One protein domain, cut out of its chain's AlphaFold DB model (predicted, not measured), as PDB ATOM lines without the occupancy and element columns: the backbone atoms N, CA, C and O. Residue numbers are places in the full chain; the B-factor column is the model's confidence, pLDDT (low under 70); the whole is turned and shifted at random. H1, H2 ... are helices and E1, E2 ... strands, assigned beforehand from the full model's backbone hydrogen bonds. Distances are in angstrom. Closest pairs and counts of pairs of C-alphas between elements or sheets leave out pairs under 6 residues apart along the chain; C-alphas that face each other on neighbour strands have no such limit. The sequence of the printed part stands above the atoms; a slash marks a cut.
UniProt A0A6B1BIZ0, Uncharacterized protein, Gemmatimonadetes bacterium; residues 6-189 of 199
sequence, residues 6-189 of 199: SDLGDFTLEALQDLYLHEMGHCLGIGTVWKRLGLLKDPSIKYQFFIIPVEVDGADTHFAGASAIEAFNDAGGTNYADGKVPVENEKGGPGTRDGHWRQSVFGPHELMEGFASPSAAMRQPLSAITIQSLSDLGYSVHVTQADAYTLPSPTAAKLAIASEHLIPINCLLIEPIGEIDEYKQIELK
ATOM      1  N   SER A   6     165.852 189.053 215.001       59.75
ATOM      2  CA  SER A   6     165.263 188.970 213.662       59.75
ATOM      3  C   SER A   6     164.003 188.103 213.652       59.75
ATOM      4  O   SER A   6     163.042 188.453 212.975       59.75
ATOM      5  N   ASP A   7     163.973 187.041 214.464       60.59
ATOM      6  CA  ASP A   7     162.849 186.098 214.539       60.59
ATOM      7  C   ASP A   7     161.699 186.642 215.403       60.59
ATOM      8  O   ASP A   7     160.548 186.251 215.238       60.59
ATOM      9  N   LEU A   8     161.986 187.583 216.311       66.06
ATOM     10  CA  LEU A   8     160.994 188.158 217.230       66.06
ATOM     11  C   LEU A   8     160.063 189.180 216.562       66.06
ATOM     12  O   LEU A   8     159.019 189.506 217.126       66.06
ATOM     13  N   GLY A   9     160.437 189.709 215.392       65.56
ATOM     14  CA  GLY A   9     159.658 190.729 214.680       65.56
ATOM     15  C   GLY A   9     158.305 190.230 214.167       65.56
ATOM     16  O   GLY A   9     157.389 191.035 213.997       65.56
ATOM     17  N   ASP A  10     158.176 188.914 213.984       71.19
ATOM     18  CA  ASP A  10     156.993 188.268 213.414       71.19
ATOM     19  C   ASP A  10     156.030 187.706 214.476       71.19
ATOM     20  O   ASP A  10     154.960 187.199 214.135       71.19
ATOM     21  N   PHE A  11     156.376 187.802 215.766       77.81
ATOM     22  CA  PHE A  11     155.564 187.255 216.851       77.81
ATOM     23  C   PHE A  11     154.639 188.292 217.488       77.81
ATOM     24  O   PHE A  11     155.017 189.429 217.777       77.81
ATOM     25  N   THR A  12     153.425 187.849 217.807       83.00
ATOM     26  CA  THR A  12     152.553 188.563 218.750       83.00
ATOM     27  C   THR A  12     153.110 188.487 220.177       83.00
ATOM     28  O   THR A  12     153.919 187.616 220.501       83.00
ATOM     29  N   LEU A  13     152.677 189.390 221.064       81.94
ATOM     30  CA  LEU A  13     153.121 189.379 222.464       81.94
ATOM     31  C   LEU A  13     152.741 188.066 223.165       81.94
ATOM     32  O   LEU A  13     153.509 187.545 223.971       81.94
ATOM     33  N   GLU A  14     151.565 187.538 222.849       82.12
ATOM     34  CA  GLU A  14     151.042 186.286 223.378       82.12
ATOM     35  C   GLU A  14     151.890 185.098 222.907       82.12
ATOM     36  O   GLU A  14     152.350 184.312 223.734       82.12
ATOM     37  N   ALA A  15     152.195 185.025 221.607       82.50
ATOM     38  CA  ALA A  15     153.059 183.980 221.062       82.50
ATOM     39  C   ALA A  15     154.491 184.058 221.630       82.50
ATOM     40  O   ALA A  15     155.120 183.027 221.865       82.50
ATOM     41  N   LEU A  16     155.000 185.263 221.919       83.31
ATOM     42  CA  LEU A  16     156.281 185.425 222.614       83.31
ATOM     43  C   LEU A  16     156.243 184.869 224.039       83.31
ATOM     44  O   LEU A  16     157.215 184.259 224.471       83.31
ATOM     45  N   GLN A  17     155.155 185.079 224.785       86.50
ATOM     46  CA  GLN A  17     155.028 184.542 226.146       86.50
ATOM     47  C   GLN A  17     155.043 183.015 226.157       86.50
ATOM     48  O   GLN A  17     155.736 182.429 226.991       86.50
ATOM     49  N   ASP A  18     154.335 182.389 225.219       88.50
ATOM     50  CA  ASP A  18     154.338 180.935 225.070       88.50
ATOM     51  C   ASP A  18     155.732 180.434 224.670       88.50
ATOM     52  O   ASP A  18     156.257 179.523 225.307       88.50
ATOM     53  N   LEU A  19     156.408 181.111 223.736       86.06
ATOM     54  CA  LEU A  19     157.791 180.794 223.374       86.06
ATOM     55  C   LEU A  19     158.755 180.923 224.569       86.06
ATOM     56  O   LEU A  19     159.596 180.054 224.790       86.06
ATOM     57  N   TYR A  20     158.640 181.970 225.390       86.19
ATOM     58  CA  TYR A  20     159.461 182.094 226.600       86.19
ATOM     59  C   TYR A  20     159.192 180.954 227.588       86.19
ATOM     60  O   TYR A  20     160.134 180.408 228.167       86.19
ATOM     61  N   LEU A  21     157.923 180.592 227.791       90.81
ATOM     62  CA  LEU A  21     157.543 179.527 228.717       90.81
ATOM     63  C   LEU A  21     158.014 178.151 228.226       90.81
ATOM     64  O   LEU A  21     158.548 177.379 229.024       90.81
ATOM     65  N   HIS A  22     157.876 177.878 226.929       91.81
ATOM     66  CA  HIS A  22     158.401 176.692 226.253       91.81
ATOM     67  C   HIS A  22     159.888 176.494 226.574       91.81
ATOM     68  O   HIS A  22     160.335 175.456 227.066       91.81
ATOM     69  N   GLU A  23     160.664 177.555 226.407       88.00
ATOM     70  CA  GLU A  23     162.110 177.498 226.571       88.00
ATOM     71  C   GLU A  23     162.558 177.419 228.034       88.00
ATOM     72  O   GLU A  23     163.570 176.792 228.371       88.00
ATOM     73  N   MET A  24     161.770 177.998 228.943       89.38
ATOM     74  CA  MET A  24     161.918 177.734 230.373       89.38
ATOM     75  C   MET A  24     161.664 176.254 230.686       89.38
ATOM     76  O   MET A  24     162.378 175.683 231.511       89.38
ATOM     77  N   GLY A  25     160.717 175.609 229.998       92.50
ATOM     78  CA  GLY A  25     160.490 174.166 230.078       92.50
ATOM     79  C   GLY A  25     161.741 173.354 229.727       92.50
ATOM     80  O   GLY A  25     162.148 172.475 230.496       92.50
ATOM     81  N   HIS A  26     162.421 173.701 228.631       91.81
ATOM     82  CA  HIS A  26     163.698 173.077 228.268       91.81
ATOM     83  C   HIS A  26     164.797 173.296 229.311       91.81
ATOM     84  O   HIS A  26     165.517 172.349 229.649       91.81
ATOM     85  N   CYS A  27     164.888 174.505 229.879       88.56
ATOM     86  CA  CYS A  27     165.819 174.802 230.974       88.56
ATOM     87  C   CYS A  27     165.563 173.933 232.218       88.56
ATOM     88  O   CYS A  27     166.506 173.607 232.940       88.56
ATOM     89  N   LEU A  28     164.306 173.549 232.467       90.31
ATOM     90  CA  LEU A  28     163.917 172.672 233.576       90.31
ATOM     91  C   LEU A  28     164.149 171.181 233.289       90.31
ATOM     92  O   LEU A  28     164.083 170.365 234.211       90.31
ATOM     93  N   GLY A  29     164.470 170.816 232.049       90.38
ATOM     94  CA  GLY A  29     164.879 169.465 231.674       90.38
ATOM     95  C   GLY A  29     163.976 168.770 230.655       90.38
ATOM     96  O   GLY A  29     164.315 167.674 230.198       90.38
ATOM     97  N   ILE A  30     162.851 169.381 230.275       94.44
ATOM     98  CA  ILE A  30     161.958 168.843 229.240       94.44
ATOM     99  C   ILE A  30     162.755 168.731 227.938       94.44
ATOM    100  O   ILE A  30     163.456 169.661 227.552       94.44
ATOM    101  N   GLY A  31     162.742 167.561 227.305       91.94
ATOM    102  CA  GLY A  31     163.480 167.294 226.069       91.94
ATOM    103  C   GLY A  31     165.005 167.197 226.191       91.94
ATOM    104  O   GLY A  31     165.648 166.602 225.332       91.94
ATOM    105  N   THR A  32     165.615 167.717 227.261       89.69
ATOM    106  CA  THR A  32     167.083 167.823 227.382       89.69
ATOM    107  C   THR A  32     167.704 166.763 228.290       89.69
ATOM    108  O   THR A  32     168.881 166.421 228.136       89.69
ATOM    109  N   VAL A  33     166.938 166.203 229.237       91.75
ATOM    110  CA  VAL A  33     167.454 165.205 230.197       91.75
ATOM    111  C   VAL A  33     166.796 163.828 230.086       91.75
ATOM    112  O   VAL A  33     167.296 162.870 230.680       91.75
ATOM    113  N   TRP A  34     165.726 163.690 229.297       95.62
ATOM    114  CA  TRP A  34     164.913 162.469 229.207       95.62
ATOM    115  C   TRP A  34     165.721 161.210 228.902       95.62
ATOM    116  O   TRP A  34     165.569 160.193 229.579       95.62
ATOM    117  N   LYS A  35     166.627 161.282 227.919       92.19
ATOM    118  CA  LYS A  35     167.493 160.157 227.543       92.19
ATOM    119  C   LYS A  35     168.392 159.707 228.696       92.19
ATOM    120  O   LYS A  35     168.517 158.511 228.937       92.19
ATOM    121  N   ARG A  36     168.985 160.655 229.430       91.00
ATOM    122  CA  ARG A  36     169.862 160.372 230.580       91.00
ATOM    123  C   ARG A  36     169.093 159.735 231.737       91.00
ATOM    124  O   ARG A  36     169.629 158.856 232.398       91.00
ATOM    125  N   LEU A  37     167.843 160.142 231.947       93.50
ATOM    126  CA  LEU A  37     166.964 159.555 232.963       93.50
ATOM    127  C   LEU A  37     166.286 158.250 232.506       93.50
ATOM    128  O   LEU A  37     165.507 157.670 233.255       93.50
ATOM    129  N   GLY A  38     166.556 157.774 231.285       96.19
ATOM    130  CA  GLY A  38     165.942 156.562 230.739       96.19
ATOM    131  C   GLY A  38     164.451 156.701 230.406       96.19
ATOM    132  O   GLY A  38     163.789 155.686 230.173       96.19
ATOM    133  N   LEU A  39     163.940 157.934 230.365       97.75
ATOM    134  CA  LEU A  39     162.544 158.268 230.083       97.75
ATOM    135  C   LEU A  39     162.256 158.402 228.585       97.75
ATOM    136  O   LEU A  39     161.105 158.315 228.192       97.75
ATOM    137  N   LEU A  40     163.279 158.573 227.744       97.94
ATOM    138  CA  LEU A  40     163.124 158.547 226.290       97.94
ATOM    139  C   LEU A  40     163.324 157.125 225.756       97.94
ATOM    140  O   LEU A  40     164.369 156.512 226.009       97.94
ATOM    141  N   LYS A  41     162.348 156.611 225.012       97.75
ATOM    142  CA  LYS A  41     162.404 155.311 224.333       97.75
ATOM    143  C   LYS A  41     162.478 155.503 222.829       97.75
ATOM    144  O   LYS A  41     161.967 156.490 222.315       97.75
ATOM    145  N   ASP A  42     163.158 154.566 222.171       96.50
ATOM    146  CA  ASP A  42     163.332 154.507 220.716       96.50
ATOM    147  C   ASP A  42     163.731 155.847 220.071       96.50
ATOM    148  O   ASP A  42     163.045 156.313 219.171       96.50
ATOM    149  N   PRO A  43     164.840 156.481 220.515       95.88
ATOM    150  CA  PRO A  43     165.263 157.784 220.008       95.88
ATOM    151  C   PRO A  43     165.486 157.770 218.494       95.88
ATOM    152  O   PRO A  43     166.158 156.883 217.950       95.88
ATOM    153  N   SER A  44     164.972 158.809 217.845       96.25
ATOM    154  CA  SER A  44     165.092 159.055 216.410       96.25
ATOM    155  C   SER A  44     166.407 159.743 216.044       96.25
ATOM    156  O   SER A  44     166.748 159.811 214.865       96.25
ATOM    157  N   ILE A  45     167.183 160.199 217.035       93.75
ATOM    158  CA  ILE A  45     168.530 160.743 216.860       93.75
ATOM    159  C   ILE A  45     169.569 159.849 217.547       93.75
ATOM    160  O   ILE A  45     169.558 159.590 218.758       93.75
ATOM    161  N   LYS A  46     170.561 159.417 216.764       91.19
ATOM    162  CA  LYS A  46     171.773 158.744 217.253       91.19
ATOM    163  C   LYS A  46     172.990 159.622 217.011       91.19
ATOM    164  O   LYS A  46     173.023 160.393 216.066       91.19
ATOM    165  N   TYR A  47     174.011 159.484 217.852       87.31
ATOM    166  CA  TYR A  47     175.259 160.229 217.695       87.31
ATOM    167  C   TYR A  47     176.357 159.299 217.198       87.31
ATOM    168  O   TYR A  47     176.822 158.419 217.927       87.31
ATOM    169  N   GLN A  48     176.782 159.501 215.956       87.19
ATOM    170  CA  GLN A  48     177.962 158.859 215.403       87.19
ATOM    171  C   GLN A  48     179.211 159.615 215.864       87.19
ATOM    172  O   GLN A  48     179.240 160.846 215.896       87.19
ATOM    173  N   PHE A  49     180.246 158.872 216.266       88.06
ATOM    174  CA  PHE A  49     181.481 159.441 216.823       88.06
ATOM    175  C   PHE A  49     181.242 160.428 217.984       88.06
ATOM    176  O   PHE A  49     182.015 161.361 218.165       88.06
ATOM    177  N   PHE A  50     180.168 160.233 218.759       78.69
ATOM    178  CA  PHE A  50     179.748 161.067 219.898       78.69
ATOM    179  C   PHE A  50     179.325 162.513 219.588       78.69
ATOM    180  O   PHE A  50     178.768 163.155 220.470       78.69
ATOM    181  N   ILE A  51     179.532 163.023 218.369       79.50
ATOM    182  CA  ILE A  51     179.287 164.442 218.044       79.50
ATOM    183  C   ILE A  51     178.458 164.675 216.780       79.50
ATOM    184  O   ILE A  51     177.936 165.771 216.604       79.50
ATOM    185  N   ILE A  52     178.323 163.679 215.900       86.00
ATOM    186  CA  ILE A  52     177.582 163.835 214.645       86.00
ATOM    187  C   ILE A  52     176.189 163.235 214.832       86.00
ATOM    188  O   ILE A  52     176.085 162.012 214.954       86.00
ATOM    189  N   PRO A  53     175.124 164.052 214.878       88.94
ATOM    190  CA  PRO A  53     173.773 163.525 214.940       88.94
ATOM    191  C   PRO A  53     173.402 162.873 213.603       88.94
ATOM    192  O   PRO A  53     173.708 163.392 212.530       88.94
ATOM    193  N   VAL A  54     172.740 161.726 213.685       91.56
ATOM    194  CA  VAL A  54     172.238 160.942 212.560       91.56
ATOM    195  C   VAL A  54     170.791 160.585 212.857       91.56
ATOM    196  O   VAL A  54     170.483 160.044 213.924       91.56
ATOM    197  N   GLU A  55     169.917 160.903 211.910       92.81
ATOM    198  CA  GLU A  55     168.497 160.576 211.975       92.81
ATOM    199  C   GLU A  55     168.276 159.074 211.762       92.81
ATOM    200  O   GLU A  55     168.982 158.416 210.991       92.81
ATOM    201  N   VAL A  56     167.303 158.523 212.482       91.94
ATOM    202  CA  VAL A  56     166.909 157.117 212.430       91.94
ATOM    203  C   VAL A  56     165.495 157.033 211.884       91.94
ATOM    204  O   VAL A  56     164.531 157.377 212.568       91.94
ATOM    205  N   ASP A  57     165.375 156.527 210.663       86.75
ATOM    206  CA  ASP A  57     164.079 156.321 210.027       86.75
ATOM    207  C   ASP A  57     163.273 155.224 210.738       86.75
ATOM    208  O   ASP A  57     163.804 154.176 211.116       86.75
ATOM    209  N   GLY A  58     161.967 155.457 210.891       88.75
ATOM    210  CA  GLY A  58     161.021 154.485 211.448       88.75
ATOM    211  C   GLY A  58     161.088 154.293 212.966       88.75
ATOM    212  O   GLY A  58     160.435 153.387 213.480       88.75
ATOM    213  N   ALA A  59     161.856 155.113 213.687       94.31
ATOM    214  CA  ALA A  59     161.832 155.137 215.146       94.31
ATOM    215  C   ALA A  59     160.465 155.619 215.655       94.31
ATOM    216  O   ALA A  59     159.965 156.625 215.160       94.31
ATOM    217  N   ASP A  60     159.876 154.956 216.651       94.88
ATOM    218  CA  ASP A  60     158.679 155.452 217.346       94.88
ATOM    219  C   ASP A  60     159.070 156.069 218.693       94.88
ATOM    220  O   ASP A  60     158.821 155.504 219.758       94.88
ATOM    221  N   THR A  61     159.737 157.225 218.639       97.75
ATOM    222  CA  THR A  61     160.243 157.890 219.842       97.75
ATOM    223  C   THR A  61     159.109 158.255 220.792       97.75
ATOM    224  O   THR A  61     158.174 158.954 220.407       97.75
ATOM    225  N   HIS A  62     159.201 157.867 222.058       98.31
ATOM    226  CA  HIS A  62     158.156 158.184 223.028       98.31
ATOM    227  C   HIS A  62     158.695 158.369 224.446       98.31
ATOM    228  O   HIS A  62     159.779 157.886 224.798       98.31
ATOM    229  N   PHE A  63     157.932 159.098 225.259       98.56
ATOM    230  CA  PHE A  63     158.264 159.369 226.650       98.56
ATOM    231  C   PHE A  63     157.607 158.342 227.582       98.56
ATOM    232  O   PHE A  63     156.409 158.088 227.526       98.56
ATOM    233  N   ALA A  64     158.401 157.746 228.467       97.88
ATOM    234  CA  ALA A  64     158.016 156.607 229.300       97.88
ATOM    235  C   ALA A  64     157.757 156.963 230.776       97.88
ATOM    236  O   ALA A  64     157.793 156.081 231.636       97.88
ATOM    237  N   GLY A  65     157.539 158.243 231.091       98.31
ATOM    238  CA  GLY A  65     157.179 158.681 232.440       98.31
ATOM    239  C   GLY A  65     155.740 158.310 232.797       98.31
ATOM    240  O   GLY A  65     154.817 158.555 232.022       98.31
ATOM    241  N   ALA A  66     155.544 157.684 233.957       98.38
ATOM    242  CA  ALA A  66     154.247 157.131 234.346       98.38
ATOM    243  C   ALA A  66     153.177 158.218 234.534       98.38
ATOM    244  O   ALA A  66     152.036 158.029 234.110       98.38
ATOM    245  N   SER A  67     153.554 159.359 235.116       98.62
ATOM    246  CA  SER A  67     152.630 160.462 235.398       98.62
ATOM    247  C   SER A  67     152.173 161.139 234.103       98.62
ATOM    248  O   SER A  67     150.990 161.438 233.932       98.62
ATOM    249  N   ALA A  68     153.099 161.353 233.163       98.56
ATOM    250  CA  ALA A  68     152.782 161.896 231.845       98.56
ATOM    251  C   ALA A  68     151.932 160.928 231.010       98.56
ATOM    252  O   ALA A  68     151.034 161.372 230.295       98.56
ATOM    253  N   ILE A  69     152.163 159.613 231.118       98.62
ATOM    254  CA  ILE A  69     151.341 158.592 230.446       98.62
ATOM    255  C   ILE A  69     149.894 158.626 230.951       98.62
ATOM    256  O   ILE A  69     148.969 158.525 230.143       98.62
ATOM    257  N   GLU A  70     149.684 158.773 232.261       98.38
ATOM    258  CA  GLU A  70     148.344 158.924 232.842       98.38
ATOM    259  C   GLU A  70     147.648 160.174 232.287       98.38
ATOM    260  O   GLU A  70     146.585 160.058 231.679       98.38
ATOM    261  N   ALA A  71     148.310 161.335 232.347       98.50
ATOM    262  CA  ALA A  71     147.772 162.579 231.793       98.50
ATOM    263  C   ALA A  71     147.498 162.502 230.279       98.50
ATOM    264  O   ALA A  71     146.529 163.077 229.785       98.50
ATOM    265  N   PHE A  72     148.322 161.772 229.525       98.50
ATOM    266  CA  PHE A  72     148.114 161.555 228.092       98.50
ATOM    267  C   PHE A  72     146.880 160.695 227.819       98.50
ATOM    268  O   PHE A  72     146.129 160.967 226.880       98.50
ATOM    269  N   ASN A  73     146.632 159.675 228.642       97.94
ATOM    270  CA  ASN A  73     145.405 158.887 228.553       97.94
ATOM    271  C   ASN A  73     144.174 159.742 228.872       97.94
ATOM    272  O   ASN A  73     143.212 159.701 228.103       97.94
ATOM    273  N   ASP A  74     144.237 160.555 229.927       98.00
ATOM    274  CA  ASP A  74     143.156 161.471 230.313       98.00
ATOM    275  C   ASP A  74     142.850 162.503 229.219       98.00
ATOM    276  O   ASP A  74     141.691 162.850 228.990       98.00
ATOM    277  N   ALA A  75     143.870 162.930 228.469       97.38
ATOM    278  CA  ALA A  75     143.721 163.816 227.317       97.38
ATOM    279  C   ALA A  75     143.126 163.131 226.065       97.38
ATOM    280  O   ALA A  75     142.980 163.784 225.033       97.38
ATOM    281  N   GLY A  76     142.778 161.838 226.122       96.56
ATOM    282  CA  GLY A  76     142.186 161.074 225.011       96.56
ATOM    283  C   GLY A  76     143.126 160.049 224.364       96.56
ATOM    284  O   GLY A  76     142.775 159.412 223.370       96.56
ATOM    285  N   GLY A  77     144.316 159.850 224.931       96.25
ATOM    286  CA  GLY A  77     145.359 158.976 224.395       96.25
ATOM    287  C   GLY A  77     145.140 157.485 224.647       96.25
ATOM    288  O   GLY A  77     146.002 156.673 224.302       96.25
ATOM    289  N   THR A  78     144.008 157.082 225.234       95.25
ATOM    290  CA  THR A  78     143.731 155.696 225.658       95.25
ATOM    291  C   THR A  78     143.854 154.670 224.532       95.25
ATOM    292  O   THR A  78     144.255 153.542 224.798       95.25
ATOM    293  N   ASN A  79     143.588 155.063 223.282       91.25
ATOM    294  CA  ASN A  79     143.631 154.174 222.113       91.25
ATOM    295  C   ASN A  79     145.047 153.804 221.640       91.25
ATOM    296  O   ASN A  79     145.194 152.915 220.804       91.25
ATOM    297  N   TYR A  80     146.085 154.464 222.152       91.44
ATOM    298  CA  TYR A  80     147.465 154.041 221.923       91.44
ATOM    299  C   TYR A  80     147.704 152.726 222.678       91.44
ATOM    300  O   TYR A  80     147.451 152.660 223.879       91.44
ATOM    301  N   ALA A  81     148.141 151.675 221.989       85.31
ATOM    302  CA  ALA A  81     148.478 150.405 222.636       85.31
ATOM    303  C   ALA A  81     149.881 150.466 223.261       85.31
ATOM    304  O   ALA A  81     150.047 150.139 224.431       85.31
ATOM    305  N   ASP A  82     150.837 150.993 222.494       88.31
ATOM    306  CA  ASP A  82     152.231 151.244 222.861       88.31
ATOM    307  C   ASP A  82     152.613 152.681 222.453       88.31
ATOM    308  O   ASP A  82     151.777 153.416 221.918       88.31
ATOM    309  N   GLY A  83     153.852 153.108 222.727       91.19
ATOM    310  CA  GLY A  83     154.343 154.416 222.273       91.19
ATOM    311  C   GLY A  83     153.588 155.603 222.883       91.19
ATOM    312  O   GLY A  83     153.311 156.594 222.210       91.19
ATOM    313  N   LYS A  84     153.173 155.484 224.152       95.75
ATOM    314  CA  LYS A  84     152.437 156.539 224.869       95.75
ATOM    315  C   LYS A  84     153.290 157.795 225.008       95.75
ATOM    316  O   LYS A  84     154.494 157.696 225.192       95.75
ATOM    317  N   VAL A  85     152.643 158.960 224.976       98.12
ATOM    318  CA  VAL A  85     153.316 160.269 224.942       98.12
ATOM    319  C   VAL A  85     154.332 160.356 223.781       98.12
ATOM    320  O   VAL A  85     155.545 160.403 224.007       98.12
ATOM    321  N   PRO A  86     153.858 160.334 222.520       97.56
ATOM    322  CA  PRO A  86     154.719 160.438 221.345       97.56
ATOM    323  C   PRO A  86     155.637 161.664 221.358       97.56
ATOM    324  O   PRO A  86     155.186 162.799 221.521       97.56
ATOM    325  N   VAL A  87     156.921 161.427 221.113       97.88
ATOM    326  CA  VAL A  87     157.961 162.450 220.962       97.88
ATOM    327  C   VAL A  87     158.285 162.608 219.475       97.88
ATOM    328  O   VAL A  87     158.193 161.650 218.698       97.88
ATOM    329  N   GLU A  88     158.609 163.831 219.064       95.88
ATOM    330  CA  GLU A  88     158.899 164.179 217.677       95.88
ATOM    331  C   GLU A  88     160.055 163.337 217.121       95.88
ATOM    332  O   GLU A  88     161.106 163.194 217.750       95.88
ATOM    333  N   ASN A  89     159.838 162.759 215.943       95.44
ATOM    334  CA  ASN A  89     160.694 161.743 215.333       95.44
ATOM    335  C   ASN A  89     160.827 161.888 213.806       95.44
ATOM    336  O   ASN A  89     161.685 161.234 213.212       95.44
ATOM    337  N   GLU A  90     160.017 162.737 213.166       91.06
ATOM    338  CA  GLU A  90     159.899 162.845 211.704       91.06
ATOM    339  C   GLU A  90     160.182 164.257 211.179       91.06
ATOM    340  O   GLU A  90     160.635 164.421 210.043       91.06
ATOM    341  N   LYS A  91     159.888 165.295 211.965       89.50
ATOM    342  CA  LYS A  91     159.983 166.700 211.553       89.50
ATOM    343  C   LYS A  91     161.114 167.425 212.269       89.50
ATOM    344  O   LYS A  91     161.492 167.093 213.387       89.50
ATOM    345  N   GLY A  92     161.661 168.430 211.587       86.69
ATOM    346  CA  GLY A  92     162.843 169.149 212.054       86.69
ATOM    347  C   GLY A  92     164.087 168.259 212.090       86.69
ATOM    348  O   GLY A  92     164.118 167.189 211.479       86.69
ATOM    349  N   GLY A  93     165.114 168.738 212.788       87.00
ATOM    350  CA  GLY A  93     166.394 168.047 212.956       87.00
ATOM    351  C   GLY A  93     166.685 167.713 214.424       87.00
ATOM    352  O   GLY A  93     165.764 167.675 215.237       87.00
ATOM    353  N   PRO A  94     167.962 167.537 214.807       83.88
ATOM    354  CA  PRO A  94     168.371 167.201 216.178       83.88
ATOM    355  C   PRO A  94     167.988 168.227 217.253       83.88
ATOM    356  O   PRO A  94     168.031 167.910 218.434       83.88
ATOM    357  N   GLY A  95     167.656 169.459 216.854       82.56
ATOM    358  CA  GLY A  95     167.116 170.480 217.755       82.56
ATOM    359  C   GLY A  95     165.612 170.351 218.003       82.56
ATOM    360  O   GLY A  95     165.107 170.982 218.915       82.56
ATOM    361  N   THR A  96     164.904 169.540 217.214       90.25
ATOM    362  CA  THR A  96     163.447 169.355 217.280       90.25
ATOM    363  C   THR A  96     163.107 167.934 217.724       90.25
ATOM    364  O   THR A  96     162.389 167.721 218.699       90.25
ATOM    365  N   ARG A  97     163.652 166.941 217.021       93.44
ATOM    366  CA  ARG A  97     163.416 165.528 217.308       93.44
ATOM    367  C   ARG A  97     163.977 165.136 218.668       93.44
ATOM    368  O   ARG A  97     164.953 165.719 219.132       93.44
ATOM    369  N   ASP A  98     163.361 164.137 219.291       95.06
ATOM    370  CA  ASP A  98     163.708 163.590 220.610       95.06
ATOM    371  C   ASP A  98     163.571 164.569 221.802       95.06
ATOM    372  O   ASP A  98     163.707 164.142 222.951       95.06
ATOM    373  N   GLY A  99     163.269 165.850 221.547       93.75
ATOM    374  CA  GLY A  99     163.159 166.904 222.561       93.75
ATOM    375  C   GLY A  99     161.764 167.516 222.728       93.75
ATOM    376  O   GLY A  99     161.523 168.203 223.715       93.75
ATOM    377  N   HIS A 100     160.851 167.253 221.796       96.25
ATOM    378  CA  HIS A 100     159.534 167.888 221.735       96.25
ATOM    379  C   HIS A 100     158.420 166.865 221.594       96.25
ATOM    380  O   HIS A 100     158.646 165.752 221.115       96.25
ATOM    381  N   TRP A 101     157.195 167.246 221.943       97.44
ATOM    382  CA  TRP A 101     156.042 166.410 221.637       97.44
ATOM    383  C   TRP A 101     155.808 166.313 220.134       97.44
ATOM    384  O   TRP A 101     156.053 167.257 219.379       97.44
ATOM    385  N   ARG A 102     155.352 165.137 219.694       95.56
ATOM    386  CA  ARG A 102     155.141 164.853 218.275       95.56
ATOM    387  C   ARG A 102     153.959 165.657 217.753       95.56
ATOM    388  O   ARG A 102     152.809 165.376 218.103       95.56
ATOM    389  N   GLN A 103     154.229 166.586 216.846       92.50
ATOM    390  CA  GLN A 103     153.217 167.532 216.376       92.50
ATOM    391  C   GLN A 103     152.024 166.827 215.705       92.50
ATOM    392  O   GLN A 103     150.863 167.183 215.894       92.50
ATOM    393  N   SER A 104     152.279 165.738 214.973       92.56
ATOM    394  CA  SER A 104     151.221 164.955 214.314       92.56
ATOM    395  C   SER A 104     150.223 164.295 215.278       92.56
ATOM    396  O   SER A 104     149.163 163.847 214.837       92.56
ATOM    397  N   VAL A 105     150.549 164.243 216.574       94.50
ATOM    398  CA  VAL A 105     149.710 163.682 217.639       94.50
ATOM    399  C   VAL A 105     149.118 164.783 218.513       94.50
ATOM    400  O   VAL A 105     147.933 164.729 218.832       94.50
ATOM    401  N   PHE A 106     149.925 165.777 218.882       94.19
ATOM    402  CA  PHE A 106     149.523 166.830 219.814       94.19
ATOM    403  C   PHE A 106     148.796 168.011 219.135       94.19
ATOM    404  O   PHE A 106     148.091 168.771 219.803       94.19
ATOM    405  N   GLY A 107     148.831 168.095 217.801       87.62
ATOM    406  CA  GLY A 107     148.343 169.263 217.060       87.62
ATOM    407  C   GLY A 107     149.458 170.295 216.913       87.62
ATOM    408  O   GLY A 107     150.600 169.891 217.008       87.62
ATOM    409  N   PRO A 108     149.151 171.561 216.579       85.00
ATOM    410  CA  PRO A 108     150.097 172.684 216.615       85.00
ATOM    411  C   PRO A 108     149.986 173.527 217.910       85.00
ATOM    412  O   PRO A 108     150.361 174.702 217.935       85.00
ATOM    413  N   HIS A 109     149.353 172.992 218.960       85.81
ATOM    414  CA  HIS A 109     148.821 173.802 220.062       85.81
ATOM    415  C   HIS A 109     149.323 173.400 221.446       85.81
ATOM    416  O   HIS A 109     149.070 174.139 222.387       85.81
ATOM    417  N   GLU A 110     150.009 172.277 221.636       93.88
ATOM    418  CA  GLU A 110     150.651 172.021 222.928       93.88
ATOM    419  C   GLU A 110     151.955 172.823 223.031       93.88
ATOM    420  O   GLU A 110     152.727 172.909 222.076       93.88
ATOM    421  N   LEU A 111     152.185 173.431 224.197       94.25
ATOM    422  CA  LEU A 111     153.313 174.326 224.444       94.25
ATOM    423  C   LEU A 111     154.683 173.764 224.025       94.25
ATOM    424  O   LEU A 111     155.489 174.513 223.492       94.25
ATOM    425  N   MET A 112     154.975 172.489 224.284       94.94
ATOM    426  CA  MET A 112     156.288 171.852 224.102       94.94
ATOM    427  C   MET A 112     156.425 171.096 222.771       94.94
ATOM    428  O   MET A 112     157.255 170.190 222.634       94.94
ATOM    429  N   GLU A 113     155.620 171.439 221.771       92.69
ATOM    430  CA  GLU A 113     155.848 171.020 220.388       92.69
ATOM    431  C   GLU A 113     157.003 171.805 219.752       92.69
ATOM    432  O   GLU A 113     157.259 172.954 220.089       92.69
ATOM    433  N   GLY A 114     157.705 171.206 218.790       87.62
ATOM    434  CA  GLY A 114     158.941 171.781 218.236       87.62
ATOM    435  C   GLY A 114     158.764 172.877 217.180       87.62
ATOM    436  O   GLY A 114     159.735 173.255 216.516       87.62
ATOM    437  N   PHE A 115     157.538 173.360 216.979       86.56
ATOM    438  CA  PHE A 115     157.214 174.381 215.990       86.56
ATOM    439  C   PHE A 115     156.321 175.445 216.618       86.56
ATOM    440  O   PHE A 115     155.260 175.138 217.157       86.56
ATOM    441  N   ALA A 116     156.745 176.698 216.511       80.88
ATOM    442  CA  ALA A 116     155.983 177.836 216.989       80.88
ATOM    443  C   ALA A 116     155.011 178.315 215.910       80.88
ATOM    444  O   ALA A 116     155.280 178.200 214.712       80.88
ATOM    445  N   SER A 117     153.911 178.911 216.354       80.88
ATOM    446  CA  SER A 117     152.925 179.573 215.504       80.88
ATOM    447  C   SER A 117     152.970 181.083 215.808       80.88
ATOM    448  O   SER A 117     152.341 181.541 216.764       80.88
ATOM    449  N   PRO A 118     153.763 181.884 215.060       71.00
ATOM    450  CA  PRO A 118     154.078 183.280 215.417       71.00
ATOM    451  C   PRO A 118     152.855 184.202 215.471       71.00
ATOM    452  O   PRO A 118     152.809 185.180 216.222       71.00
ATOM    453  N   SER A 119     151.842 183.866 214.673       68.12
ATOM    454  CA  SER A 119     150.581 184.590 214.545       68.12
ATOM    455  C   SER A 119     149.409 183.874 215.211       68.12
ATOM    456  O   SER A 119     148.258 184.233 214.944       68.12
ATOM    457  N   ALA A 120     149.675 182.869 216.056       65.69
ATOM    458  CA  ALA A 120     148.625 182.115 216.721       65.69
ATOM    459  C   ALA A 120     147.679 183.060 217.463       65.69
ATOM    460  O   ALA A 120     148.051 183.758 218.403       65.69
ATOM    461  N   ALA A 121     146.418 183.066 217.032       59.06
ATOM    462  CA  ALA A 121     145.357 183.785 217.724       59.06
ATOM    463  C   ALA A 121     144.970 183.103 219.051       59.06
ATOM    464  O   ALA A 121     144.222 183.671 219.846       59.06
ATOM    465  N   MET A 122     145.445 181.872 219.270       65.50
ATOM    466  CA  MET A 122     145.222 181.077 220.470       65.50
ATOM    467  C   MET A 122     146.557 180.776 221.137       65.50
ATOM    468  O   MET A 122     147.512 180.401 220.465       65.50
ATOM    469  N   ARG A 123     146.593 180.909 222.466       77.44
ATOM    470  CA  ARG A 123     147.735 180.467 223.264       77.44
ATOM    471  C   ARG A 123     147.966 178.969 223.110       77.44
ATOM    472  O   ARG A 123     146.999 178.212 222.995       77.44
ATOM    473  N   GLN A 124     149.226 178.559 223.189       88.25
ATOM    474  CA  GLN A 124     149.614 177.155 223.280       88.25
ATOM    475  C   GLN A 124     149.489 176.691 224.747       88.25
ATOM    476  O   GLN A 124     150.295 177.112 225.582       88.25
ATOM    477  N   PRO A 125     148.462 175.899 225.123       93.38
ATOM    478  CA  PRO A 125     148.282 175.410 226.489       93.38
ATOM    479  C   PRO A 125     149.505 174.686 227.055       93.38
ATOM    480  O   PRO A 125     150.043 173.758 226.442       93.38
ATOM    481  N   LEU A 126     149.850 175.030 228.300       96.00
ATOM    482  CA  LEU A 126     150.701 174.203 229.148       96.00
ATOM    483  C   LEU A 126     149.868 173.019 229.663       96.00
ATOM    484  O   LEU A 126     149.148 173.131 230.661       96.00
ATOM    485  N   SER A 127     149.938 171.881 228.972       97.94
ATOM    486  CA  SER A 127     149.081 170.736 229.289       97.94
ATOM    487  C   SER A 127     149.473 170.024 230.591       97.94
ATOM    488  O   SER A 127     150.613 170.087 231.068       97.94
ATOM    489  N   ALA A 128     148.532 169.242 231.132       98.56
ATOM    490  CA  ALA A 128     148.811 168.329 232.240       98.56
ATOM    491  C   ALA A 128     149.892 167.297 231.874       98.56
ATOM    492  O   ALA A 128     150.635 166.871 232.752       98.56
ATOM    493  N   ILE A 129     150.022 166.942 230.590       98.69
ATOM    494  CA  ILE A 129     151.054 166.029 230.081       98.69
ATOM    495  C   ILE A 129     152.437 166.652 230.295       98.69
ATOM    496  O   ILE A 129     153.310 166.026 230.900       98.69
ATOM    497  N   THR A 130     152.614 167.911 229.886       98.38
ATOM    498  CA  THR A 130     153.870 168.650 230.073       98.38
ATOM    499  C   THR A 130     154.203 168.842 231.550       98.38
ATOM    500  O   THR A 130     155.329 168.555 231.961       98.38
ATOM    501  N   ILE A 131     153.236 169.243 232.383       98.50
ATOM    502  CA  ILE A 131     153.474 169.412 233.826       98.50
ATOM    503  C   ILE A 131     153.825 168.076 234.494       98.50
ATOM    504  O   ILE A 131     154.771 168.012 235.277       98.50
ATOM    505  N   GLN A 132     153.115 166.995 234.173       98.69
ATOM    506  CA  GLN A 132     153.405 165.676 234.739       98.69
ATOM    507  C   GLN A 132     154.734 165.108 234.236       98.69
ATOM    508  O   GLN A 132     155.399 164.397 234.989       98.69
ATOM    509  N   SER A 133     155.196 165.493 233.040       98.50
ATOM    510  CA  SER A 133     156.542 165.131 232.588       98.50
ATOM    511  C   SER A 133     157.623 165.660 233.537       98.50
ATOM    512  O   SER A 133     158.582 164.942 233.799       98.50
ATOM    513  N   LEU A 134     157.441 166.848 234.139       98.06
ATOM    514  CA  LEU A 134     158.341 167.381 235.173       98.06
ATOM    515  C   LEU A 134     158.268 166.561 236.471       98.06
ATOM    516  O   LEU A 134     159.303 166.324 237.095       98.06
ATOM    517  N   SER A 135     157.084 166.077 236.860       97.81
ATOM    518  CA  SER A 135     156.950 165.131 237.981       97.81
ATOM    519  C   SER A 135     157.785 163.873 237.745       97.81
ATOM    520  O   SER A 135     158.526 163.440 238.627       97.81
ATOM    521  N   ASP A 136     157.758 163.342 236.519       98.25
ATOM    522  CA  ASP A 136     158.556 162.175 236.134       98.25
ATOM    523  C   ASP A 136     160.074 162.465 236.094       98.25
ATOM    524  O   ASP A 136     160.875 161.538 236.225       98.25
ATOM    525  N   LEU A 137     160.497 163.737 235.991       95.81
ATOM    526  CA  LEU A 137     161.901 164.143 236.200       95.81
ATOM    527  C   LEU A 137     162.279 164.258 237.689       95.81
ATOM    528  O   LEU A 137     163.462 164.383 238.009       95.81
ATOM    529  N   GLY A 138     161.298 164.212 238.597       94.75
ATOM    530  CA  GLY A 138     161.478 164.310 240.047       94.75
ATOM    531  C   GLY A 138     161.100 165.659 240.665       94.75
ATOM    532  O   GLY A 138     161.374 165.873 241.848       94.75
ATOM    533  N   TYR A 139     160.480 166.573 239.912       95.94
ATOM    534  CA  TYR A 139     159.960 167.820 240.478       95.94
ATOM    535  C   TYR A 139     158.669 167.579 241.268       95.94
ATOM    536  O   TYR A 139     157.860 166.718 240.940       95.94
ATOM    537  N   SER A 140     158.431 168.394 242.297       96.62
ATOM    538  CA  SER A 140     157.087 168.525 242.870       96.62
ATOM    539  C   SER A 140     156.277 169.487 242.009       96.62
ATOM    540  O   SER A 140     156.707 170.620 241.792       96.62
ATOM    541  N   VAL A 141     155.120 169.046 241.522       96.56
ATOM    542  CA  VAL A 141     154.294 169.819 240.585       96.56
ATOM    543  C   VAL A 141     152.877 170.016 241.104       96.56
ATOM    544  O   VAL A 141     152.347 169.200 241.857       96.56
ATOM    545  N   HIS A 142     152.235 171.098 240.669       96.88
ATOM    546  CA  HIS A 142     150.820 171.358 240.918       96.88
ATOM    547  C   HIS A 142     150.026 171.147 239.623       96.88
ATOM    548  O   HIS A 142     149.662 172.111 238.956       96.88
ATOM    549  N   VAL A 143     149.731 169.889 239.271       96.19
ATOM    550  CA  VAL A 143     149.067 169.532 237.995       96.19
ATOM    551  C   VAL A 143     147.722 170.239 237.774       96.19
ATOM    552  O   VAL A 143     147.344 170.516 236.646       96.19
ATOM    553  N   THR A 144     147.030 170.630 238.848       96.19
ATOM    554  CA  THR A 144     145.781 171.417 238.778       96.19
ATOM    555  C   THR A 144     145.929 172.808 238.149       96.19
ATOM    556  O   THR A 144     144.922 173.461 237.904       96.19
ATOM    557  N   GLN A 145     147.160 173.286 237.938       96.75
ATOM    558  CA  GLN A 145     147.453 174.545 237.246       96.75
ATOM    559  C   GLN A 145     147.638 174.361 235.731       96.75
ATOM    560  O   GLN A 145     147.977 175.323 235.052       96.75
ATOM    561  N   ALA A 146     147.458 173.142 235.213       97.31
ATOM    562  CA  ALA A 146     147.479 172.881 233.783       97.31
ATOM    563  C   ALA A 146     146.374 173.647 233.054       97.31
ATOM    564  O   ALA A 146     145.234 173.720 233.528       97.31
ATOM    565  N   ASP A 147     146.703 174.145 231.868       96.62
ATOM    566  CA  ASP A 147     145.706 174.645 230.938       96.62
ATOM    567  C   ASP A 147     144.863 173.478 230.403       96.62
ATOM    568  O   ASP A 147     145.319 172.332 230.294       96.62
ATOM    569  N   ALA A 148     143.608 173.765 230.056       95.75
ATOM    570  CA  ALA A 148     142.731 172.769 229.460       95.75
ATOM    571  C   ALA A 148     143.291 172.323 228.102       95.75
ATOM    572  O   ALA A 148     143.495 173.138 227.203       95.75
ATOM    573  N   TYR A 149     143.499 171.018 227.951       95.50
ATOM    574  CA  TYR A 149     144.044 170.429 226.739       95.50
ATOM    575  C   TYR A 149     143.474 169.029 226.523       95.50
ATOM    576  O   TYR A 149     143.337 168.243 227.460       95.50
ATOM    577  N   THR A 150     143.165 168.716 225.270       95.94
ATOM    578  CA  THR A 150     142.770 167.380 224.822       95.94
ATOM    579  C   THR A 150     143.496 167.082 223.527       95.94
ATOM    580  O   THR A 150     143.603 167.967 222.676       95.94
ATOM    581  N   LEU A 151     143.927 165.837 223.348       95.75
ATOM    582  CA  LEU A 151     144.552 165.414 222.106       95.75
ATOM    583  C   LEU A 151     143.565 165.596 220.944       95.75
ATOM    584  O   LEU A 151     142.416 165.136 221.024       95.75
ATOM    585  N   PRO A 152     143.984 166.246 219.849       93.81
ATOM    586  CA  PRO A 152     143.172 166.303 218.650       93.81
ATOM    587  C   PRO A 152     143.025 164.905 218.037       93.81
ATOM    588  O   PRO A 152     143.866 164.020 218.198       93.81
ATOM    589  N   SER A 153     141.969 164.702 217.246       91.00
ATOM    590  CA  SER A 153     141.951 163.544 216.351       91.00
ATOM    591  C   SER A 153     143.083 163.672 215.317       91.00
ATOM    592  O   SER A 153     143.421 164.797 214.938       91.00
ATOM    593  N   PRO A 154     143.622 162.568 214.766       86.94
ATOM    594  CA  PRO A 154     144.677 162.645 213.751       86.94
ATOM    595  C   PRO A 154     144.298 163.519 212.544       86.94
ATOM    596  O   PRO A 154     145.126 164.235 211.981       86.94
ATOM    597  N   THR A 155     143.020 163.501 212.152       89.88
ATOM    598  CA  THR A 155     142.500 164.373 211.093       89.88
ATOM    599  C   THR A 155     142.501 165.840 211.514       89.88
ATOM    600  O   THR A 155     142.909 166.685 210.721       89.88
ATOM    601  N   ALA A 156     142.076 166.150 212.742       88.31
ATOM    602  CA  ALA A 156     142.082 167.516 213.257       88.31
ATOM    603  C   ALA A 156     143.510 168.066 213.394       88.31
ATOM    604  O   ALA A 156     143.759 169.175 212.930       88.31
ATOM    605  N   ALA A 157     144.451 167.272 213.918       87.44
ATOM    606  CA  ALA A 157     145.864 167.643 214.010       87.44
ATOM    607  C   ALA A 157     146.426 168.016 212.631       87.44
ATOM    608  O   ALA A 157     146.978 169.096 212.441       87.44
ATOM    609  N   LYS A 158     146.199 167.156 211.629       87.81
ATOM    610  CA  LYS A 158     146.662 167.391 210.257       87.81
ATOM    611  C   LYS A 158     146.067 168.655 209.634       87.81
ATOM    612  O   LYS A 158     146.774 169.363 208.921       87.81
ATOM    613  N   LEU A 159     144.778 168.915 209.858       87.44
ATOM    614  CA  LEU A 159     144.115 170.115 209.344       87.44
ATOM    615  C   LEU A 159     144.671 171.382 209.996       87.44
ATOM    616  O   LEU A 159     144.981 172.323 209.273       87.44
ATOM    617  N   ALA A 160     144.842 171.373 211.319       85.31
ATOM    618  CA  ALA A 160     145.372 172.507 212.069       85.31
ATOM    619  C   ALA A 160     146.809 172.849 211.634       85.31
ATOM    620  O   ALA A 160     147.084 173.986 211.259       85.31
ATOM    621  N   ILE A 161     147.688 171.844 211.545       86.69
ATOM    622  CA  ILE A 161     149.072 172.012 211.065       86.69
ATOM    623  C   ILE A 161     149.107 172.598 209.645       86.69
ATOM    624  O   ILE A 161     149.937 173.446 209.342       86.69
ATOM    625  N   ALA A 162     148.209 172.161 208.757       85.44
ATOM    626  CA  ALA A 162     148.162 172.658 207.380       85.44
ATOM    627  C   ALA A 162     147.587 174.079 207.255       85.44
ATOM    628  O   ALA A 162     147.814 174.735 206.238       85.44
ATOM    629  N   SER A 163     146.811 174.533 208.242       81.56
ATOM    630  CA  SER A 163     146.190 175.859 208.241       81.56
ATOM    631  C   SER A 163     147.046 176.949 208.879       81.56
ATOM    632  O   SER A 163     146.722 178.125 208.721       81.56
ATOM    633  N   GLU A 164     148.121 176.583 209.578       79.62
ATOM    634  CA  GLU A 164     148.951 177.526 210.322       79.62
ATOM    635  C   GLU A 164     150.323 177.742 209.693       79.62
ATOM    636  O   GLU A 164     150.931 176.843 209.108       79.62
ATOM    637  N   HIS A 165     150.825 178.968 209.833       80.00
ATOM    638  CA  HIS A 165     152.208 179.268 209.504       80.00
ATOM    639  C   HIS A 165     153.095 178.866 210.680       80.00
ATOM    640  O   HIS A 165     153.277 179.629 211.623       80.00
ATOM    641  N   LEU A 166     153.614 177.644 210.613       80.75
ATOM    642  CA  LEU A 166     154.475 177.079 211.637       80.75
ATOM    643  C   LEU A 166     155.940 177.289 211.277       80.75
ATOM    644  O   LEU A 166     156.366 176.962 210.164       80.75
ATOM    645  N   ILE A 167     156.711 177.786 212.236       79.56
ATOM    646  CA  ILE A 167     158.155 177.937 212.098       79.56
ATOM    647  C   ILE A 167     158.870 176.977 213.054       79.56
ATOM    648  O   ILE A 167     158.424 176.804 214.191       79.56
ATOM    649  N   PRO A 168     159.965 176.323 212.628       78.62
ATOM    650  CA  PRO A 168     160.782 175.539 213.541       78.62
ATOM    651  C   PRO A 168     161.281 176.417 214.687       78.62
ATOM    652  O   PRO A 168     161.788 177.516 214.447       78.62
ATOM    653  N   ILE A 169     161.183 175.918 215.917       73.00
ATOM    654  CA  ILE A 169     161.802 176.585 217.060       73.00
ATOM    655  C   ILE A 169     163.302 176.295 216.983       73.00
ATOM    656  O   ILE A 169     163.789 175.244 217.398       73.00
ATOM    657  N   ASN A 170     164.050 177.223 216.382       60.19
ATOM    658  CA  ASN A 170     165.507 177.169 216.338       60.19
ATOM    659  C   ASN A 170     166.077 177.644 217.677       60.19
ATOM    660  O   ASN A 170     166.699 178.702 217.779       60.19
ATOM    661  N   CYS A 171     165.887 176.846 218.722       54.12
ATOM    662  CA  CYS A 171     166.593 177.092 219.960       54.12
ATOM    663  C   CYS A 171     168.053 176.658 219.801       54.12
ATOM    664  O   CYS A 171     168.360 175.499 219.506       54.12
ATOM    665  N   LEU A 172     168.987 177.579 220.053       50.03
ATOM    666  CA  LEU A 172     170.310 177.203 220.546       50.03
ATOM    667  C   LEU A 172     170.073 176.581 221.923       50.03
ATOM    668  O   LEU A 172     170.121 177.295 222.925       50.03
ATOM    669  N   LEU A 173     169.743 175.281 221.917       48.81
ATOM    670  CA  LEU A 173     169.461 174.438 223.075       48.81
ATOM    671  C   LEU A 173     170.279 174.943 224.255       48.81
ATOM    672  O   LEU A 173     171.511 174.840 224.269       48.81
ATOM    673  N   ILE A 174     169.592 175.569 225.210       51.72
ATOM    674  CA  ILE A 174     170.234 176.018 226.433       51.72
ATOM    675  C   ILE A 174     170.519 174.741 227.196       51.72
ATOM    676  O   ILE A 174     169.675 174.226 227.928       51.72
ATOM    677  N   GLU A 175     171.710 174.195 226.990       46.09
ATOM    678  CA  GLU A 175     172.179 173.138 227.856       46.09
ATOM    679  C   GLU A 175     172.160 173.684 229.288       46.09
ATOM    680  O   GLU A 175     172.596 174.825 229.514       46.09
ATOM    681  N   PRO A 176     171.656 172.902 230.256       49.25
ATOM    682  CA  PRO A 176     171.768 173.247 231.657       49.25
ATOM    683  C   PRO A 176     173.192 173.722 231.949       49.25
ATOM    684  O   PRO A 176     174.168 173.036 231.631       49.25
ATOM    685  N   ILE A 177     173.317 174.914 232.544       51.31
ATOM    686  CA  ILE A 177     174.625 175.456 232.937       51.31
ATOM    687  C   ILE A 177     175.251 174.550 233.996       51.31
ATOM    688  O   ILE A 177     176.422 174.721 234.268       51.31
ATOM    689  N   GLY A 178     174.529 173.573 234.555       48.31
ATOM    690  CA  GLY A 178     175.132 172.473 235.286       48.31
ATOM    691  C   GLY A 178     174.609 171.096 234.913       48.31
ATOM    692  O   GLY A 178     173.468 170.936 234.491       48.31
ATOM    693  N   GLU A 179     175.465 170.096 235.062       58.62
ATOM    694  CA  GLU A 179     175.096 168.690 234.981       58.62
ATOM    695  C   GLU A 179     174.631 168.217 236.358       58.62
ATOM    696  O   GLU A 179     175.115 168.692 237.383       58.62
ATOM    697  N   ILE A 180     173.657 167.309 236.386       55.47
ATOM    698  CA  ILE A 180     173.337 166.575 237.608       55.47
ATOM    699  C   ILE A 180     174.254 165.359 237.616       55.47
ATOM    700  O   ILE A 180     174.136 164.507 236.731       55.47
ATOM    701  N   ASP A 181     175.175 165.316 238.573       62.06
ATOM    702  CA  ASP A 181     176.114 164.210 238.714       62.06
ATOM    703  C   ASP A 181     175.419 162.924 239.204       62.06
ATOM    704  O   ASP A 181     174.223 162.889 239.526       62.06
ATOM    705  N   GLU A 182     176.179 161.832 239.277       52.94
ATOM    706  CA  GLU A 182     175.693 160.541 239.784       52.94
ATOM    707  C   GLU A 182     175.205 160.596 241.251       52.94
ATOM    708  O   GLU A 182     174.499 159.692 241.706       52.94
ATOM    709  N   TYR A 183     175.508 161.681 241.971       57.38
ATOM    710  CA  TYR A 183     175.114 161.952 243.355       57.38
ATOM    711  C   TYR A 183     173.950 162.948 243.473       57.38
ATOM    712  O   TYR A 183     173.592 163.339 244.589       57.38
ATOM    713  N   LYS A 184     173.312 163.317 242.354       48.03
ATOM    714  CA  LYS A 184     172.213 164.295 242.277       48.03
ATOM    715  C   LYS A 184     172.612 165.725 242.659       48.03
ATOM    716  O   LYS A 184     171.750 166.515 243.052       48.03
ATOM    717  N   GLN A 185     173.891 166.073 242.559       47.38
ATOM    718  CA  GLN A 185     174.368 167.436 242.770       47.38
ATOM    719  C   GLN A 185     174.467 168.192 241.451       47.38
ATOM    720  O   GLN A 185     174.740 167.610 240.408       47.38
ATOM    721  N   ILE A 186     174.223 169.503 241.507       54.31
ATOM    722  CA  ILE A 186     174.338 170.391 240.349       54.31
ATOM    723  C   ILE A 186     175.800 170.826 240.228       54.31
ATOM    724  O   ILE A 186     176.272 171.631 241.034       54.31
ATOM    725  N   GLU A 187     176.498 170.346 239.205       52.91
ATOM    726  CA  GLU A 187     177.847 170.792 238.858       52.91
ATOM    727  C   GLU A 187     177.787 171.754 237.674       52.91
ATOM    728  O   GLU A 187     177.422 171.360 236.573       52.91
ATOM    729  N   LEU A 188     178.139 173.027 237.872       51.31
ATOM    730  CA  LEU A 188     178.092 174.013 236.793       51.31
ATOM    731  C   LEU A 188     179.178 173.745 235.732       51.31
ATOM    732  O   LEU A 188     180.371 173.801 236.027       51.31
ATOM    733  N   LYS A 189     178.777 173.549 234.472       54.50
ATOM    734  CA  LYS A 189     179.643 173.573 233.295       54.50
ATOM    735  C   LYS A 189     180.441 174.884 233.262       54.50
ATOM    736  O   LYS A 189     179.862 175.970 233.392       54.50
TER     737      LYS A 189
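What this domain is: This is residues 6 to 189 of the 199 residues of an uncharacterized protein of Gemmatimonadetes bacterium (UniProt A0A6B1BIZ0). Little regular structure: a rounded, compact body largely of loops, with H3 and H5 side by side, H6 packed on short H4, and two separate strand hairpins, E1 with E2 and E3 with E4. The 184 printed residues run H1 H2 E1 E2 H3 H4 H5 H6 E3 E4, mixed class, 66 in named elements. The radius of gyration of the C-alphas is 15.9 A; spans are 45 by 42 by 36 A.

Where its parts are: H1 is residues 7 to 10, from C-alpha 7 (162.849, 186.098, 214.539); H2 13 to 28, 22.8 A; E1 45 to 48; E2 52 to 55; H3 66 to 74, 12.6 A; H4 103 to 106; H5 128 to 136, 12.2 A; H6 154 to 163, 14.4 A; E3 178 to 180; E4 186 to 188, to C-alpha 188 (178.092, 174.013, 236.793).

How they stand to each other: Hairpin E1 and E2 is antiparallel, N 46 to O 54 2.9 A. H3 and H5 touch, closest C-alphas Ala 68 and Gln 132, 4.8 A, at a shallow tilt of 14 degrees, opposite ways. H4 and H6 touch, closest C-alphas Ser 104 and Ala 157, 6.0 A. H2 and H5 are close but not clearly touching, closest C-alphas Leu 28 and Leu 134, 7.9 A. Hairpin E3 and E4 is antiparallel, N 179 to O 187 2.8 A. In H2, H3, H5 and H6 every O i to N i+4 pair is within hydrogen-bond range.

The domain as a whole: The printed part has no cut. Long links include H3 to H4, 28 residues. Residues 6 to 9, 119 to 122 and 170 to 189 have pLDDT under 70.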